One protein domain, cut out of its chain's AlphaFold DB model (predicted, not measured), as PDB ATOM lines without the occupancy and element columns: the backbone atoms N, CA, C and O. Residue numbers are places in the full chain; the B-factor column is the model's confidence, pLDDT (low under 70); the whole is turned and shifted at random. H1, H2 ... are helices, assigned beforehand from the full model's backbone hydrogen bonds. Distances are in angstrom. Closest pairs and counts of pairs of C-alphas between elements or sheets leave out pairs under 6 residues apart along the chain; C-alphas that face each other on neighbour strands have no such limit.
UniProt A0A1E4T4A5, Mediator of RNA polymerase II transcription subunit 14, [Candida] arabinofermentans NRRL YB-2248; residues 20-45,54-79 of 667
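What this domain is: This is residues 20 to 45 and 54 to 79 of the 667 residues of the protein "Mediator of RNA polymerase II transcription subunit 14" of [Candida] arabinofermentans NRRL YB-2248 (UniProt A0A1E4T4A5). Two long, straight helices, H1 and H2, lie side by side in opposite directions and together make a rod. The ends that the cut chain would join, at residues 45 and 54, are at one end of the rod, and the first and last printed residues are at the other. The printed part has 52 residues, 48 of them in H1 and then H2, with no named strand, and is all helix. It is loose, with a radius of gyration of the C-alphas of 13.0 A and spans of 44 by 19 by 6 A.

Where its parts are: H1 holds residues 21 to 43, is 32.7 A long from first to last C-alpha and begins at C-alpha 21 (154.785, 208.959, 232.842). H2 holds residues 54 to 78, is 35.8 A long, and runs from C-alpha 54 (157.271, 241.872, 231.089) to C-alpha 78 (147.404, 207.653, 234.405).

How they stand to each other: H1 and H2 touch, and their closest C-alphas, of Thr 32 and Ile 64, are 6.8 A apart. Their lines stand at a shallow tilt of 3 degrees, opposite ways. In both helices every O i to N i+4 pair is within hydrogen-bond range.

The domain as a whole: The C-alphas of Ser 45 and Arg 79, the two farthest apart, are 44.3 A apart. Residues 46 to 53 are cut out, and C-alphas 45 and 54 are 13.5 A apart across the cut. No printed residue is under 70 in pLDDT.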
ATOM      1  N   SER A  20     156.586 205.908 229.544       90.31
ATOM      2  CA  SER A  20     156.394 206.022 230.988       90.31
ATOM      3  C   SER A  20     156.085 207.470 231.384       90.31
ATOM      4  O   SER A  20     156.692 208.427 230.897       90.31
ATOM      5  N   LEU A  21     155.154 207.638 232.328       91.50
ATOM      6  CA  LEU A  21     154.785 208.959 232.842       91.50
ATOM      7  C   LEU A  21     155.983 209.683 233.478       91.50
ATOM      8  O   LEU A  21     156.096 210.901 233.358       91.50
ATOM      9  N   SER A  22     156.894 208.941 234.114       93.25
ATOM     10  CA  SER A  22     158.114 209.491 234.710       93.25
ATOM     11  C   SER A  22     158.976 210.207 233.676       93.25
ATOM     12  O   SER A  22     159.359 211.351 233.898       93.25
ATOM     13  N   THR A  23     159.207 209.589 232.517       94.19
ATOM     14  CA  THR A  23     160.002 210.189 231.441       94.19
ATOM     15  C   THR A  23     159.328 211.433 230.864       94.19
ATOM     16  O   THR A  23     160.014 212.391 230.518       94.19
ATOM     17  N   ILE A  24     157.993 211.465 230.788       94.50
ATOM     18  CA  ILE A  24     157.253 212.660 230.348       94.50
ATOM     19  C   ILE A  24     157.432 213.805 231.352       94.50
ATOM     20  O   ILE A  24     157.738 214.930 230.952       94.50
ATOM     21  N   LEU A  25     157.272 213.527 232.649       94.50
ATOM     22  CA  LEU A  25     157.425 214.520 233.715       94.50
ATOM     23  C   LEU A  25     158.854 215.058 233.792       94.50
ATOM     24  O   LEU A  25     159.052 216.271 233.863       94.50
ATOM     25  N   GLU A  26     159.839 214.167 233.726       96.00
ATOM     26  CA  GLU A  26     161.255 214.515 233.710       96.00
ATOM     27  C   GLU A  26     161.572 215.423 232.517       96.00
ATOM     28  O   GLU A  26     162.055 216.542 232.702       96.00
ATOM     29  N   ARG A  27     161.211 215.007 231.297       95.75
ATOM     30  CA  ARG A  27     161.454 215.804 230.087       95.75
ATOM     31  C   ARG A  27     160.749 217.149 230.128       95.75
ATOM     32  O   ARG A  27     161.346 218.143 229.720       95.75
ATOM     33  N   GLN A  28     159.521 217.211 230.644       95.25
ATOM     34  CA  GLN A  28     158.845 218.493 230.793       95.25
ATOM     35  C   GLN A  28     159.558 219.383 231.810       95.25
ATOM     36  O   GLN A  28     159.769 220.559 231.526       95.25
ATOM     37  N   SER A  29     159.947 218.853 232.970       94.25
ATOM     38  CA  SER A  29     160.650 219.639 233.987       94.25
ATOM     39  C   SER A  29     161.948 220.238 233.430       94.25
ATOM     40  O   SER A  29     162.163 221.446 233.528       94.25
ATOM     41  N   LEU A  30     162.735 219.436 232.706       96.31
ATOM     42  CA  LEU A  30     163.950 219.874 232.022       96.31
ATOM     43  C   LEU A  30     163.659 220.929 230.950       96.31
ATOM     44  O   LEU A  30     164.371 221.928 230.864       96.31
ATOM     45  N   ASN A  31     162.597 220.747 230.163       95.94
ATOM     46  CA  ASN A  31     162.176 221.712 229.150       95.94
ATOM     47  C   ASN A  31     161.763 223.052 229.779       95.94
ATOM     48  O   ASN A  31     162.173 224.107 229.307       95.94
ATOM     49  N   THR A  32     161.012 223.028 230.883       95.50
ATOM     50  CA  THR A  32     160.604 224.254 231.590       95.50
ATOM     51  C   THR A  32     161.793 224.975 232.214       95.50
ATOM     52  O   THR A  32     161.908 226.190 232.070       95.50
ATOM     53  N   TYR A  33     162.730 224.238 232.821       96.06
ATOM     54  CA  TYR A  33     163.982 224.803 233.319       96.06
ATOM     55  C   TYR A  33     164.802 225.432 232.189       96.06
ATOM     56  O   TYR A  33     165.292 226.550 232.334       96.06
ATOM     57  N   LYS A  34     164.913 224.749 231.043       96.38
ATOM     58  CA  LYS A  34     165.608 225.260 229.858       96.38
ATOM     59  C   LYS A  34     164.972 226.554 229.346       96.38
ATOM     60  O   LYS A  34     165.689 227.535 229.184       96.38
ATOM     61  N   GLN A  35     163.651 226.583 229.167       93.31
ATOM     62  CA  GLN A  35     162.922 227.770 228.703       93.31
ATOM     63  C   GLN A  35     163.083 228.954 229.663       93.31
ATOM     64  O   GLN A  35     163.359 230.068 229.229       93.31
ATOM     65  N   LEU A  36     162.979 228.718 230.977       93.06
ATOM     66  CA  LEU A  36     163.200 229.762 231.982       93.06
ATOM     67  C   LEU A  36     164.649 230.261 231.977       93.06
ATOM     68  O   LEU A  36     164.882 231.466 232.050       93.06
ATOM     69  N   LYS A  37     165.628 229.360 231.857       94.06
ATOM     70  CA  LYS A  37     167.051 229.711 231.784       94.06
ATOM     71  C   LYS A  37     167.360 230.560 230.550       94.06
ATOM     72  O   LYS A  37     168.018 231.589 230.677       94.06
ATOM     73  N   GLU A  38     166.878 230.152 229.379       91.56
ATOM     74  CA  GLU A  38     167.021 230.907 228.126       91.56
ATOM     75  C   GLU A  38     166.374 232.293 228.236       91.56
ATOM     76  O   GLU A  38     166.967 233.297 227.830       91.56
ATOM     77  N   PHE A  39     165.202 232.373 228.870       89.44
ATOM     78  CA  PHE A  39     164.523 233.642 229.092       89.44
ATOM     79  C   PHE A  39     165.303 234.569 230.037       89.44
ATOM     80  O   PHE A  39     165.478 235.744 229.725       89.44
ATOM     81  N   ILE A  40     165.848 234.055 231.147       88.56
ATOM     82  CA  ILE A  40     166.669 234.840 232.089       88.56
ATOM     83  C   ILE A  40     167.920 235.405 231.405       88.56
ATOM     84  O   ILE A  40     168.248 236.573 231.603       88.56
ATOM     85  N   ILE A  41     168.595 234.611 230.570       87.88
ATOM     86  CA  ILE A  41     169.752 235.078 229.790       87.88
ATOM     87  C   ILE A  41     169.323 236.192 228.822       87.88
ATOM     88  O   ILE A  41     170.000 237.210 228.698       87.88
ATOM     89  N   THR A  42     168.158 236.047 228.185       85.75
ATOM     90  CA  THR A  42     167.609 237.057 227.267       85.75
ATOM     91  C   THR A  42     167.250 238.364 227.992       85.75
ATOM     92  O   THR A  42     167.505 239.450 227.463       85.75
ATOM     93  N   LEU A  43     166.732 238.289 229.225       81.19
ATOM     94  CA  LEU A  43     166.388 239.456 230.050       81.19
ATOM     95  C   LEU A  43     167.593 240.339 230.396       81.19
ATOM     96  O   LEU A  43     167.431 241.560 230.487       81.19
ATOM     97  N   GLN A  44     168.778 239.741 230.568       80.88
ATOM     98  CA  GLN A  44     170.026 240.457 230.863       80.88
ATOM     99  C   GLN A  44     170.485 241.350 229.701       80.88
ATOM    100  O   GLN A  44     171.275 242.269 229.904       80.88
ATOM    101  N   SER A  45     169.979 241.123 228.484       75.88
ATOM    102  CA  SER A  45     170.259 242.005 227.355       75.88
ATOM    103  C   SER A  45     169.472 243.321 227.478       75.88
ATOM    104  O   SER A  45     168.250 243.331 227.632       75.88
ATOM    105  N   LYS A  54     158.370 242.291 230.200       88.25
ATOM    106  CA  LYS A  54     157.271 241.872 231.089       88.25
ATOM    107  C   LYS A  54     156.177 241.113 230.339       88.25
ATOM    108  O   LYS A  54     155.704 240.105 230.856       88.25
ATOM    109  N   MET A  55     155.811 241.565 229.138       89.69
ATOM    110  CA  MET A  55     154.816 240.878 228.309       89.69
ATOM    111  C   MET A  55     155.305 239.483 227.894       89.69
ATOM    112  O   MET A  55     154.645 238.493 228.186       89.69
ATOM    113  N   ASN A  56     156.522 239.384 227.352       88.06
ATOM    114  CA  ASN A  56     157.096 238.102 226.932       88.06
ATOM    115  C   ASN A  56     157.261 237.117 228.105       88.06
ATOM    116  O   ASN A  56     157.124 235.907 227.931       88.06
ATOM    117  N   PHE A  57     157.549 237.619 229.311       90.19
ATOM    118  CA  PHE A  57     157.613 236.780 230.510       90.19
ATOM    119  C   PHE A  57     156.239 236.225 230.882       90.19
ATOM    120  O   PHE A  57     156.119 235.045 231.213       90.19
ATOM    121  N   LEU A  58     155.204 237.067 230.811       92.50
ATOM    122  CA  LEU A  58     153.830 236.655 231.063       92.50
ATOM    123  C   LEU A  58     153.392 235.579 230.062       92.50
ATOM    124  O   LEU A  58     152.867 234.551 230.483       92.50
ATOM    125  N   ASP A  59     153.686 235.764 228.776       92.88
ATOM    126  CA  ASP A  59     153.361 234.792 227.726       92.88
ATOM    127  C   ASP A  59     154.056 233.443 227.964       92.88
ATOM    128  O   ASP A  59     153.431 232.381 227.880       92.88
ATOM    129  N   LEU A  60     155.334 233.467 228.353       93.19
ATOM    130  CA  LEU A  60     156.080 232.261 228.708       93.19
ATOM    131  C   LEU A  60     155.482 231.557 229.936       93.19
ATOM    132  O   LEU A  60     155.353 230.331 229.937       93.19
ATOM    133  N   LEU A  61     155.069 232.300 230.967       94.12
ATOM    134  CA  LEU A  61     154.406 231.726 232.143       94.12
ATOM    135  C   LEU A  61     153.057 231.093 231.793       94.12
ATOM    136  O   LEU A  61     152.745 230.008 232.293       94.12
ATOM    137  N   VAL A  62     152.272 231.734 230.923       96.00
ATOM    138  CA  VAL A  62     151.004 231.184 230.429       96.00
ATOM    139  C   VAL A  62     151.260 229.883 229.667       96.00
ATOM    140  O   VAL A  62     150.644 228.866 229.991       96.00
ATOM    141  N   HIS A  63     152.233 229.860 228.754       95.19
ATOM    142  CA  HIS A  63     152.598 228.659 227.999       95.19
ATOM    143  C   HIS A  63     153.093 227.512 228.900       95.19
ATOM    144  O   HIS A  63     152.698 226.351 228.739       95.19
ATOM    145  N   ILE A  64     153.936 227.812 229.894       95.38
ATOM    146  CA  ILE A  64     154.389 226.823 230.879       95.38
ATOM    147  C   ILE A  64     153.191 226.268 231.660       95.38
ATOM    148  O   ILE A  64     153.059 225.047 231.797       95.38
ATOM    149  N   ARG A  65     152.288 227.140 232.122       95.56
ATOM    150  CA  ARG A  65     151.075 226.744 232.845       95.56
ATOM    151  C   ARG A  65     150.181 225.840 232.000       95.56
ATOM    152  O   ARG A  65     149.732 224.819 232.508       95.56
ATOM    153  N   GLU A  66     149.941 226.162 230.731       96.06
ATOM    154  CA  GLU A  66     149.132 225.327 229.832       96.06
ATOM    155  C   GLU A  66     149.703 223.916 229.675       96.06
ATOM    156  O   GLU A  66     148.970 222.928 229.766       96.06
ATOM    157  N   ASN A  67     151.021 223.797 229.510       94.88
ATOM    158  CA  ASN A  67     151.668 222.493 229.408       94.88
ATOM    159  C   ASN A  67     151.568 221.694 230.717       94.88
ATOM    160  O   ASN A  67     151.298 220.490 230.680       94.88
ATOM    161  N   PHE A  68     151.691 222.346 231.876       95.25
ATOM    162  CA  PHE A  68     151.448 221.690 233.163       95.25
ATOM    163  C   PHE A  68     149.981 221.306 233.372       95.25
ATOM    164  O   PHE A  68     149.720 220.263 233.964       95.25
ATOM    165  N   VAL A  69     149.021 222.070 232.845       96.62
ATOM    166  CA  VAL A  69     147.599 221.689 232.855       96.62
ATOM    167  C   VAL A  69     147.361 220.443 231.994       96.62
ATOM    168  O   VAL A  69     146.680 219.519 232.439       96.62
ATOM    169  N   ARG A  70     147.966 220.350 230.801       95.38
ATOM    170  CA  ARG A  70     147.896 219.137 229.959       95.38
ATOM    171  C   ARG A  70     148.471 217.917 230.683       95.38
ATOM    172  O   ARG A  70     147.842 216.862 230.710       95.38
ATOM    173  N   ILE A  71     149.624 218.069 231.330       95.25
ATOM    174  CA  ILE A  71     150.241 217.002 232.132       95.25
ATOM    175  C   ILE A  71     149.399 216.652 233.356       95.25
ATOM    176  O   ILE A  71     149.272 215.479 233.687       95.25
ATOM    177  N   TYR A  72     148.782 217.632 234.009       94.56
ATOM    178  CA  TYR A  72     147.868 217.388 235.120       94.56
ATOM    179  C   TYR A  72     146.697 216.497 234.690       94.56
ATOM    180  O   TYR A  72     146.363 215.533 235.385       94.56
ATOM    181  N   VAL A  73     146.121 216.761 233.511       95.88
ATOM    182  CA  VAL A  73     145.103 215.888 232.915       95.88
ATOM    183  C   VAL A  73     145.681 214.488 232.686       95.88
ATOM    184  O   VAL A  73     145.084 213.520 233.153       95.88
ATOM    185  N   LEU A  74     146.863 214.358 232.073       93.31
ATOM    186  CA  LEU A  74     147.518 213.056 231.870       93.31
ATOM    187  C   LEU A  74     147.752 212.294 233.183       93.31
ATOM    188  O   LEU A  74     147.455 211.107 233.250       93.31
ATOM    189  N   CYS A  75     148.193 212.961 234.250       92.94
ATOM    190  CA  CYS A  75     148.354 212.358 235.574       92.94
ATOM    191  C   CYS A  75     147.022 211.847 236.144       92.94
ATOM    192  O   CYS A  75     146.990 210.796 236.784       92.94
ATOM    193  N   LYS A  76     145.911 212.557 235.900       93.56
ATOM    194  CA  LYS A  76     144.571 212.107 236.303       93.56
ATOM    195  C   LYS A  76     144.166 210.829 235.562       93.56
ATOM    196  O   LYS A  76     143.645 209.917 236.197       93.56
ATOM    197  N   TRP A  77     144.456 210.734 234.262       90.62
ATOM    198  CA  TRP A  77     144.193 209.539 233.448       90.62
ATOM    199  C   TRP A  77     145.134 208.373 233.767       90.62
ATOM    200  O   TRP A  77     144.701 207.221 233.812       90.62
ATOM    201  N   ALA A  78     146.399 208.657 234.078       90.56
ATOM    202  CA  ALA A  78     147.404 207.653 234.405       90.56
ATOM    203  C   ALA A  78     147.054 206.831 235.657       90.56
ATOM    204  O   ALA A  78     147.505 205.693 235.780       90.56
ATOM    205  N   ARG A  79     146.199 207.348 236.553       90.12
ATOM    206  CA  ARG A  79     145.655 206.583 237.691       90.12
ATOM    207  C   ARG A  79     144.916 205.316 237.252       90.12
ATOM    208  O   ARG A  79     144.982 204.310 237.950       90.12
TER     209      ARG A  79